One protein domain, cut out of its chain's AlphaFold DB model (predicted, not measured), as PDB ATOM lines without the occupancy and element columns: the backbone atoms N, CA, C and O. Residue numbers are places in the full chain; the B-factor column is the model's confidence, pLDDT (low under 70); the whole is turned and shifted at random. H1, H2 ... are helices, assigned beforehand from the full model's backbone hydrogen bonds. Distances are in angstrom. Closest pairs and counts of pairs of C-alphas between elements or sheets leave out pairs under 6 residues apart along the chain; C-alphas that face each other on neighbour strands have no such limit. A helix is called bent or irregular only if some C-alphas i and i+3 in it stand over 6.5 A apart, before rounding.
ATOM      1  N   GLY A 268     -27.404  15.995  33.768       65.94
ATOM      2  CA  GLY A 268     -26.849  15.083  32.759       65.94
ATOM      3  C   GLY A 268     -25.857  14.063  33.326       65.94
ATOM      4  O   GLY A 268     -26.003  12.870  33.081       65.94
ATOM      5  N   ALA A 269     -24.911  14.497  34.164       67.31
ATOM      6  CA  ALA A 269     -23.948  13.589  34.794       67.31
ATOM      7  C   ALA A 269     -24.625  12.529  35.688       67.31
ATOM      8  O   ALA A 269     -24.221  11.370  35.688       67.31
ATOM      9  N   MET A 270     -25.696  12.901  36.399       64.75
ATOM     10  CA  MET A 270     -26.465  11.963  37.230       64.75
ATOM     11  C   MET A 270     -27.178  10.900  36.384       64.75
ATOM     12  O   MET A 270     -27.235   9.730  36.769       64.75
ATOM     13  N   ILE A 271     -27.711  11.305  35.227       68.44
ATOM     14  CA  ILE A 271     -28.360  10.399  34.278       68.44
ATOM     15  C   ILE A 271     -27.334   9.408  33.724       68.44
ATOM     16  O   ILE A 271     -27.587   8.207  33.767       68.44
ATOM     17  N   VAL A 272     -26.162   9.880  33.286       77.31
ATOM     18  CA  VAL A 272     -25.090   9.022  32.751       77.31
ATOM     19  C   VAL A 272     -24.606   8.007  33.790       77.31
ATOM     20  O   VAL A 272     -24.470   6.831  33.468       77.31
ATOM     21  N   GLU A 273     -24.420   8.412  35.050       72.81
ATOM     22  CA  GLU A 273     -24.060   7.474  36.127       72.81
ATOM     23  C   GLU A 273     -25.140   6.401  36.367       72.81
ATOM     24  O   GLU A 273     -24.823   5.287  36.784       72.81
ATOM     25  N   SER A 274     -26.406   6.719  36.082       72.94
ATOM     26  CA  SER A 274     -27.552   5.817  36.270       72.94
ATOM     27  C   SER A 274     -27.889   4.986  35.023       72.94
ATOM     28  O   SER A 274     -28.654   4.026  35.123       72.94
ATOM     29  N   MET A 275     -27.308   5.307  33.858       76.56
ATOM     30  CA  MET A 275     -27.589   4.639  32.579       76.56
ATOM     31  C   MET A 275     -27.388   3.121  32.605       76.56
ATOM     32  O   MET A 275     -28.266   2.429  32.100       76.56
ATOM     33  N   PRO A 276     -26.325   2.554  33.215       81.12
ATOM     34  CA  PRO A 276     -26.161   1.101  33.258       81.12
ATOM     35  C   PRO A 276     -27.329   0.384  33.947       81.12
ATOM     36  O   PRO A 276     -27.756  -0.673  33.495       81.12
ATOM     37  N   VAL A 277     -27.882   0.978  35.009       77.94
ATOM     38  CA  VAL A 277     -29.031   0.416  35.733       77.94
ATOM     39  C   VAL A 277     -30.302   0.530  34.893       77.94
ATOM     40  O   VAL A 277     -31.067  -0.425  34.822       77.94
ATOM     41  N   LEU A 278     -30.504   1.667  34.219       76.25
ATOM     42  CA  LEU A 278     -31.652   1.879  33.333       76.25
ATOM     43  C   LEU A 278     -31.614   0.967  32.100       76.25
ATOM     44  O   LEU A 278     -32.650   0.439  31.712       76.25
ATOM     45  N   LEU A 279     -30.438   0.746  31.509       83.75
ATOM     46  CA  LEU A 279     -30.252  -0.169  30.383       83.75
ATOM     47  C   LEU A 279     -30.433  -1.625  30.805       83.75
ATOM     48  O   LEU A 279     -31.086  -2.380  30.094       83.75
ATOM     49  N   PHE A 280     -29.900  -2.016  31.965       82.25
ATOM     50  CA  PHE A 280     -30.114  -3.354  32.514       82.25
ATOM     51  C   PHE A 280     -31.597  -3.611  32.788       82.25
ATOM     52  O   PHE A 280     -32.129  -4.652  32.405       82.25
ATOM     53  N   ALA A 281     -32.272  -2.631  33.393       75.31
ATOM     54  CA  ALA A 281     -33.712  -2.631  33.552       75.31
ATOM     55  C   ALA A 281     -34.368  -2.811  32.173       75.31
ATOM     56  O   ALA A 281     -34.935  -3.865  31.911       75.31
ATOM     57  N   PHE A 282     -34.199  -1.880  31.236       79.88
ATOM     58  CA  PHE A 282     -34.782  -1.976  29.893       79.88
ATOM     59  C   PHE A 282     -34.568  -3.348  29.225       79.88
ATOM     60  O   PHE A 282     -35.541  -3.980  28.820       79.88
ATOM     61  N   ALA A 283     -33.334  -3.855  29.199       82.50
ATOM     62  CA  ALA A 283     -33.003  -5.152  28.612       82.50
ATOM     63  C   ALA A 283     -33.732  -6.316  29.301       82.50
ATOM     64  O   ALA A 283     -34.265  -7.197  28.629       82.50
ATOM     65  N   SER A 284     -33.803  -6.309  30.635       77.44
ATOM     66  CA  SER A 284     -34.545  -7.336  31.372       77.44
ATOM     67  C   SER A 284     -36.056  -7.268  31.113       77.44
ATOM     68  O   SER A 284     -36.695  -8.314  31.019       77.44
ATOM     69  N   LEU A 285     -36.631  -6.075  30.908       72.69
ATOM     70  CA  LEU A 285     -38.054  -5.913  30.580       72.69
ATOM     71  C   LEU A 285     -38.337  -6.433  29.180       72.69
ATOM     72  O   LEU A 285     -39.291  -7.177  28.985       72.69
ATOM     73  N   SER A 286     -37.486  -6.075  28.219       81.31
ATOM     74  CA  SER A 286     -37.569  -6.585  26.855       81.31
ATOM     75  C   SER A 286     -37.478  -8.108  26.828       81.31
ATOM     76  O   SER A 286     -38.257  -8.740  26.118       81.31
ATOM     77  N   LEU A 287     -36.594  -8.706  27.634       82.75
ATOM     78  CA  LEU A 287     -36.461 -10.160  27.736       82.75
ATOM     79  C   LEU A 287     -37.733 -10.816  28.294       82.75
ATOM     80  O   LEU A 287     -38.219 -11.781  27.711       82.75
ATOM     81  N   VAL A 288     -38.291 -10.282  29.387       74.75
ATOM     82  CA  VAL A 288     -39.524 -10.805  30.008       74.75
ATOM     83  C   VAL A 288     -40.732 -10.639  29.085       74.75
ATOM     84  O   VAL A 288     -41.543 -11.551  28.953       74.75
ATOM     85  N   LEU A 289     -40.857  -9.494  28.412       71.69
ATOM     86  CA  LEU A 289     -41.931  -9.269  27.444       71.69
ATOM     87  C   LEU A 289     -41.799 -10.208  26.241       71.69
ATOM     88  O   LEU A 289     -42.800 -10.753  25.787       71.69
ATOM     89  N   SER A 290     -40.577 -10.451  25.761       78.19
ATOM     90  CA  SER A 290     -40.331 -11.373  24.646       78.19
ATOM     91  C   SER A 290     -40.631 -12.821  25.033       78.19
ATOM     92  O   SER A 290     -41.267 -13.539  24.268       78.19
ATOM     93  N   SER A 291     -40.243 -13.259  26.236       70.62
ATOM     94  CA  SER A 291     -40.573 -14.610  26.706       70.62
ATOM     95  C   SER A 291     -42.078 -14.794  26.908       70.62
ATOM     96  O   SER A 291     -42.610 -15.853  26.576       70.62
ATOM     97  N   MET A 292     -42.787 -13.756  27.366       70.94
ATOM     98  CA  MET A 292     -44.248 -13.762  27.458       70.94
ATOM     99  C   MET A 292     -44.909 -13.853  26.079       70.94
ATOM    100  O   MET A 292     -45.856 -14.616  25.913       70.94
ATOM    101  N   GLN A 293     -44.402 -13.123  25.084       73.94
ATOM    102  CA  GLN A 293     -44.891 -13.217  23.706       73.94
ATOM    103  C   GLN A 293     -44.710 -14.627  23.138       73.94
ATOM    104  O   GLN A 293     -45.645 -15.160  22.550       73.94
ATOM    105  N   VAL A 294     -43.556 -15.261  23.369       76.94
ATOM    106  CA  VAL A 294     -43.301 -16.650  22.948       76.94
ATOM    107  C   VAL A 294     -44.259 -17.620  23.643       76.94
ATOM    108  O   VAL A 294     -44.858 -18.465  22.983       76.94
ATOM    109  N   ALA A 295     -44.472 -17.468  24.952       66.81
ATOM    110  CA  ALA A 295     -45.399 -18.313  25.699       66.81
ATOM    111  C   ALA A 295     -46.855 -18.176  25.217       66.81
ATOM    112  O   ALA A 295     -47.563 -19.174  25.142       66.81
ATOM    113  N   LEU A 296     -47.299 -16.961  24.872       62.81
ATOM    114  CA  LEU A 296     -48.652 -16.705  24.361       62.81
ATOM    115  C   LEU A 296     -48.842 -17.144  22.904       62.81
ATOM    116  O   LEU A 296     -49.956 -17.485  22.517       62.81
ATOM    117  N   ALA A 297     -47.779 -17.116  22.099       70.62
ATOM    118  CA  ALA A 297     -47.819 -17.506  20.693       70.62
ATOM    119  C   ALA A 297     -47.727 -19.026  20.476       70.62
ATOM    120  O   ALA A 297     -47.965 -19.483  19.363       70.62
ATOM    121  N   THR A 298     -47.377 -19.803  21.506       64.75
ATOM    122  CA  THR A 298     -47.247 -21.262  21.396       64.75
ATOM    123  C   THR A 298     -48.622 -21.920  21.590       64.75
ATOM    124  O   THR A 298     -49.188 -21.804  22.681       64.75
ATOM    125  N   PRO A 299     -49.182 -22.614  20.578       61.50
ATOM    126  CA  PRO A 299     -50.428 -23.362  20.724       61.50
ATOM    127  C   PRO A 299     -50.288 -24.428  21.817       61.50
ATOM    128  O   PRO A 299     -49.264 -25.105  21.910       61.50
ATOM    129  N   ALA A 300     -51.322 -24.605  22.644       55.66
ATOM    130  CA  ALA A 300     -51.304 -25.554  23.766       55.66
ATOM    131  C   ALA A 300     -51.065 -27.021  23.339       55.66
ATOM    132  O   ALA A 300     -50.684 -27.848  24.164       55.66
ATOM    133  N   LEU A 314     -48.173 -33.549  34.025       60.84
ATOM    134  CA  LEU A 314     -48.952 -32.606  34.840       60.84
ATOM    135  C   LEU A 314     -48.152 -32.016  36.011       60.84
ATOM    136  O   LEU A 314     -48.300 -30.832  36.329       60.84
ATOM    137  N   SER A 315     -47.303 -32.816  36.664       61.69
ATOM    138  CA  SER A 315     -46.446 -32.339  37.757       61.69
ATOM    139  C   SER A 315     -45.346 -31.411  37.239       61.69
ATOM    140  O   SER A 315     -45.116 -30.350  37.817       61.69
ATOM    141  N   LEU A 316     -44.738 -31.753  36.103       61.31
ATOM    142  CA  LEU A 316     -43.725 -30.938  35.443       61.31
ATOM    143  C   LEU A 316     -44.304 -29.604  34.934       61.31
ATOM    144  O   LEU A 316     -43.724 -28.548  35.190       61.31
ATOM    145  N   GLN A 317     -45.485 -29.624  34.307       66.75
ATOM    146  CA  GLN A 317     -46.189 -28.418  33.855       66.75
ATOM    147  C   GLN A 317     -46.533 -27.488  35.025       66.75
ATOM    148  O   GLN A 317     -46.337 -26.274  34.939       66.75
ATOM    149  N   ARG A 318     -47.001 -28.046  36.149       64.69
ATOM    150  CA  ARG A 318     -47.299 -27.268  37.358       64.69
ATOM    151  C   ARG A 318     -46.035 -26.635  37.943       64.69
ATOM    152  O   ARG A 318     -46.075 -25.464  38.315       64.69
ATOM    153  N   THR A 319     -44.914 -27.356  37.977       67.12
ATOM    154  CA  THR A 319     -43.632 -26.819  38.459       67.12
ATOM    155  C   THR A 319     -43.105 -25.704  37.554       67.12
ATOM    156  O   THR A 319     -42.687 -24.667  38.065       67.12
ATOM    157  N   PHE A 320     -43.188 -25.850  36.226       68.44
ATOM    158  CA  PHE A 320     -42.799 -24.786  35.294       68.44
ATOM    159  C   PHE A 320     -43.691 -23.549  35.406       68.44
ATOM    160  O   PHE A 320     -43.182 -22.428  35.399       68.44
ATOM    161  N   TRP A 321     -45.003 -23.730  35.569       70.81
ATOM    162  CA  TRP A 321     -45.928 -22.615  35.755       70.81
ATOM    163  C   TRP A 321     -45.642 -21.853  37.055       70.81
ATOM    164  O   TRP A 321     -45.496 -20.632  37.033       70.81
ATOM    165  N   VAL A 322     -45.458 -22.567  38.173       71.50
ATOM    166  CA  VAL A 322     -45.104 -21.957  39.464       71.50
ATOM    167  C   VAL A 322     -43.750 -21.250  39.390       71.50
ATOM    168  O   VAL A 322     -43.628 -20.124  39.868       71.50
ATOM    169  N   PHE A 323     -42.747 -21.859  38.754       70.38
ATOM    170  CA  PHE A 323     -41.426 -21.251  38.581       70.38
ATOM    171  C   PHE A 323     -41.481 -19.990  37.707       70.38
ATOM    172  O   PHE A 323     -40.870 -18.978  38.049       70.38
ATOM    173  N   SER A 324     -42.261 -20.007  36.624       71.06
ATOM    174  CA  SER A 324     -42.461 -18.845  35.754       71.06
ATOM    175  C   SER A 324     -43.158 -17.705  36.496       71.06
ATOM    176  O   SER A 324     -42.682 -16.570  36.475       71.06
ATOM    177  N   VAL A 325     -44.242 -17.999  37.221       75.69
ATOM    178  CA  VAL A 325     -44.971 -17.004  38.023       75.69
ATOM    179  C   VAL A 325     -44.079 -16.435  39.130       75.69
ATOM    180  O   VAL A 325     -44.010 -15.218  39.293       75.69
ATOM    181  N   ALA A 326     -43.333 -17.281  39.847       73.00
ATOM    182  CA  ALA A 326     -42.408 -16.839  40.890       73.00
ATOM    183  C   ALA A 326     -41.285 -15.953  40.328       73.00
ATOM    184  O   ALA A 326     -40.973 -14.914  40.909       73.00
ATOM    185  N   THR A 327     -40.721 -16.312  39.172       74.81
ATOM    186  CA  THR A 327     -39.664 -15.530  38.510       74.81
ATOM    187  C   THR A 327     -40.183 -14.165  38.060       74.81
ATOM    188  O   THR A 327     -39.505 -13.156  38.256       74.81
ATOM    189  N   ILE A 328     -41.409 -14.100  37.530       78.81
ATOM    190  CA  ILE A 328     -42.062 -12.836  37.163       78.81
ATOM    191  C   ILE A 328     -42.293 -11.972  38.408       78.81
ATOM    192  O   ILE A 328     -41.941 -10.797  38.393       78.81
ATOM    193  N   ILE A 329     -42.811 -12.539  39.503       79.81
ATOM    194  CA  ILE A 329     -43.057 -11.797  40.750       79.81
ATOM    195  C   ILE A 329     -41.748 -11.258  41.340       79.81
ATOM    196  O   ILE A 329     -41.672 -10.078  41.681       79.81
ATOM    197  N   ILE A 330     -40.703 -12.085  41.432       79.25
ATOM    198  CA  ILE A 330     -39.389 -11.673  41.954       79.25
ATOM    199  C   ILE A 330     -38.775 -10.590  41.067       79.25
ATOM    200  O   ILE A 330     -38.228  -9.615  41.583       79.25
ATOM    201  N   SER A 331     -38.899 -10.726  39.745       75.06
ATOM    202  CA  SER A 331     -38.472  -9.698  38.802       75.06
ATOM    203  C   SER A 331     -39.231  -8.397  39.070       75.06
ATOM    204  O   SER A 331     -38.603  -7.401  39.408       75.06
ATOM    205  N   VAL A 332     -40.568  -8.404  39.073       77.31
ATOM    206  CA  VAL A 332     -41.397  -7.209  39.328       77.31
ATOM    207  C   VAL A 332     -41.077  -6.549  40.676       77.31
ATOM    208  O   VAL A 332     -40.985  -5.326  40.748       77.31
ATOM    209  N   LEU A 333     -40.840  -7.325  41.737       81.00
ATOM    210  CA  LEU A 333     -40.426  -6.794  43.040       81.00
ATOM    211  C   LEU A 333     -39.036  -6.148  42.986       81.00
ATOM    212  O   LEU A 333     -38.841  -5.056  43.519       81.00
ATOM    213  N   THR A 334     -38.086  -6.789  42.306       78.19
ATOM    214  CA  THR A 334     -36.733  -6.252  42.088       78.19
ATOM    215  C   THR A 334     -36.794  -4.952  41.286       78.19
ATOM    216  O   THR A 334     -36.145  -3.966  41.630       78.19
ATOM    217  N   TRP A 335     -37.646  -4.914  40.267       72.06
ATOM    218  CA  TRP A 335     -37.947  -3.750  39.445       72.06
ATOM    219  C   TRP A 335     -38.562  -2.601  40.233       72.06
ATOM    220  O   TRP A 335     -38.102  -1.464  40.119       72.06
ATOM    221  N   PHE A 336     -39.563  -2.891  41.064       75.12
ATOM    222  CA  PHE A 336     -40.169  -1.912  41.956       75.12
ATOM    223  C   PHE A 336     -39.110  -1.319  42.887       75.12
ATOM    224  O   PHE A 336     -39.015  -0.104  43.014       75.12
ATOM    225  N   TYR A 337     -38.230  -2.146  43.448       75.88
ATOM    226  CA  TYR A 337     -37.147  -1.678  44.312       75.88
ATOM    227  C   TYR A 337     -36.127  -0.798  43.568       75.88
ATOM    228  O   TYR A 337     -35.736   0.262  44.062       75.88
ATOM    229  N   ILE A 338     -35.717  -1.207  42.361       72.88
ATOM    230  CA  ILE A 338     -34.723  -0.496  41.545       72.88
ATOM    231  C   ILE A 338     -35.273   0.816  40.986       72.88
ATOM    232  O   ILE A 338     -34.513   1.774  40.895       72.88
ATOM    233  N   LEU A 339     -36.557   0.893  40.625       69.62
ATOM    234  CA  LEU A 339     -37.161   2.103  40.060       69.62
ATOM    235  C   LEU A 339     -37.693   3.061  41.128       69.62
ATOM    236  O   LEU A 339     -37.579   4.277  40.964       69.62
ATOM    237  N   LEU A 340     -38.248   2.561  42.235       73.38
ATOM    238  CA  LEU A 340     -38.897   3.408  43.240       73.38
ATOM    239  C   LEU A 340     -37.890   4.263  44.013       73.38
ATOM    240  O   LEU A 340     -38.161   5.424  44.313       73.38
ATOM    241  N   ILE A 341     -36.689   3.737  44.262       70.19
ATOM    242  CA  ILE A 341     -35.617   4.484  44.929       70.19
ATOM    243  C   ILE A 341     -35.174   5.712  44.099       70.19
ATOM    244  O   ILE A 341     -35.223   6.825  44.628       70.19
ATOM    245  N   PRO A 342     -34.765   5.590  42.821       64.44
ATOM    246  CA  PRO A 342     -34.356   6.734  42.006       64.44
ATOM    247  C   PRO A 342     -35.517   7.644  41.597       64.44
ATOM    248  O   PRO A 342     -35.330   8.859  41.587       64.44
ATOM    249  N   THR A 343     -36.715   7.116  41.317       66.75
ATOM    250  CA  THR A 343     -37.882   7.967  41.002       66.75
ATOM    251  C   THR A 343     -38.347   8.754  42.224       66.75
ATOM    252  O   THR A 343     -38.624   9.945  42.104       66.75
ATOM    253  N   GLY A 344     -38.323   8.156  43.419       72.69
ATOM    254  CA  GLY A 344     -38.564   8.857  44.678       72.69
ATOM    255  C   GLY A 344     -37.541   9.968  44.920       72.69
ATOM    256  O   GLY A 344     -37.919  11.099  45.227       72.69
ATOM    257  N   ILE A 345     -36.252   9.693  44.692       70.31
ATOM    258  CA  ILE A 345     -35.191  10.714  44.753       70.31
ATOM    259  C   ILE A 345     -35.469  11.849  43.760       70.31
ATOM    260  O   ILE A 345     -35.348  13.018  44.122       70.31
ATOM    261  N   PHE A 346     -35.860  11.523  42.527       70.44
ATOM    262  CA  PHE A 346     -36.115  12.502  41.474       70.44
ATOM    263  C   PHE A 346     -37.349  13.368  41.760       70.44
ATOM    264  O   PHE A 346     -37.268  14.590  41.667       70.44
ATOM    265  N   LEU A 347     -38.469  12.774  42.184       74.06
ATOM    266  CA  LEU A 347     -39.686  13.506  42.554       74.06
ATOM    267  C   LEU A 347     -39.438  14.440  43.742       74.06
ATOM    268  O   LEU A 347     -39.908  15.580  43.761       74.06
ATOM    269  N   ILE A 348     -38.638  14.001  44.712       68.75
ATOM    270  CA  ILE A 348     -38.261  14.827  45.861       68.75
ATOM    271  C   ILE A 348     -37.317  15.958  45.438       68.75
ATOM    272  O   ILE A 348     -37.496  17.098  45.859       68.75
ATOM    273  N   GLN A 349     -36.353  15.699  44.551       65.50
ATOM    274  CA  GLN A 349     -35.514  16.757  43.980       65.50
ATOM    275  C   GLN A 349     -36.329  17.769  43.168       65.50
ATOM    276  O   GLN A 349     -36.091  18.972  43.281       65.50
ATOM    277  N   MET A 350     -37.305  17.302  42.388       66.75
ATOM    278  CA  MET A 350     -38.152  18.150  41.555       66.75
ATOM    279  C   MET A 350     -39.085  19.012  42.408       66.75
ATOM    280  O   MET A 350     -39.169  20.219  42.200       66.75
ATOM    281  N   THR A 351     -39.713  18.436  43.435       71.00
ATOM    282  CA  THR A 351     -40.532  19.194  44.396       71.00
ATOM    283  C   THR A 351     -39.704  20.200  45.193       71.00
ATOM    284  O   THR A 351     -40.156  21.327  45.393       71.00
ATOM    285  N   TRP A 352     -38.472  19.860  45.589       68.81
ATOM    286  CA  TRP A 352     -37.560  20.806  46.241       68.81
ATOM    287  C   TRP A 352     -37.164  21.950  45.296       68.81
ATOM    288  O   TRP A 352     -37.201  23.104  45.705       68.81
ATOM    289  N   ALA A 353     -36.869  21.655  44.026       63.84
ATOM    290  CA  ALA A 353     -36.554  22.654  43.002       63.84
ATOM    291  C   ALA A 353     -37.738  23.583  42.677       63.84
ATOM    292  O   ALA A 353     -37.548  24.775  42.441       63.84
ATOM    293  N   ILE A 354     -38.968  23.062  42.681       71.44
ATOM    294  CA  ILE A 354     -40.185  23.865  42.485       71.44
ATOM    295  C   ILE A 354     -40.437  24.754  43.712       71.44
ATOM    296  O   ILE A 354     -40.714  25.943  43.560       71.44
TER     297      ILE A 354
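This is residues 268 to 300 and 314 to 354 of the 377 residues of an uncharacterized protein of Hyaloscypha hepaticicola (UniProt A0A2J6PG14). Two long helices, H2 and the shorter H1, cross near their middles as a narrow X and run opposite ways. Both ends of each stand free of the crossing. The printed part has 74 residues, with two named helices, H1 then H2, and no named strand; the class is all helix. It is a rod of 57 by 18 by 17 A, only just extended, close to loose, with a radius of gyration of the C-alphas of 17.3 A.

H2, residues 314 to 354, is close to but not clearly touching H1, residues 268 to 297; their closest C-alphas, of Trp 335 and Ala 281, are 7.3 A apart. Their lines stand at a shallow tilt of 28 degrees, opposite ways. O i to N i+4 pairs are within hydrogen-bond range in 35 of 37 cases in H2 and 24 of 26 in H1.

H2 measures 57.7 A from C-alpha 314 at (-48.952, -32.606, 34.840) to C-alpha 354 at (-40.185, 23.865, 42.485), with a kink of 26 degrees near residue 340. H1 measures 40.6 A from C-alpha 268 at (-26.849, 15.083, 32.759), with a kink of 49 degrees near residue 275; it is irregular, C-alphas 273 and 276 being 7.3 A apart.

Residues 301 to 313 are not printed; C-alphas 300 and 314 are 13.3 A apart across the cut. Mean pLDDT of the printed part is 72.0, with 24 residues under 70, among them 314 to 320.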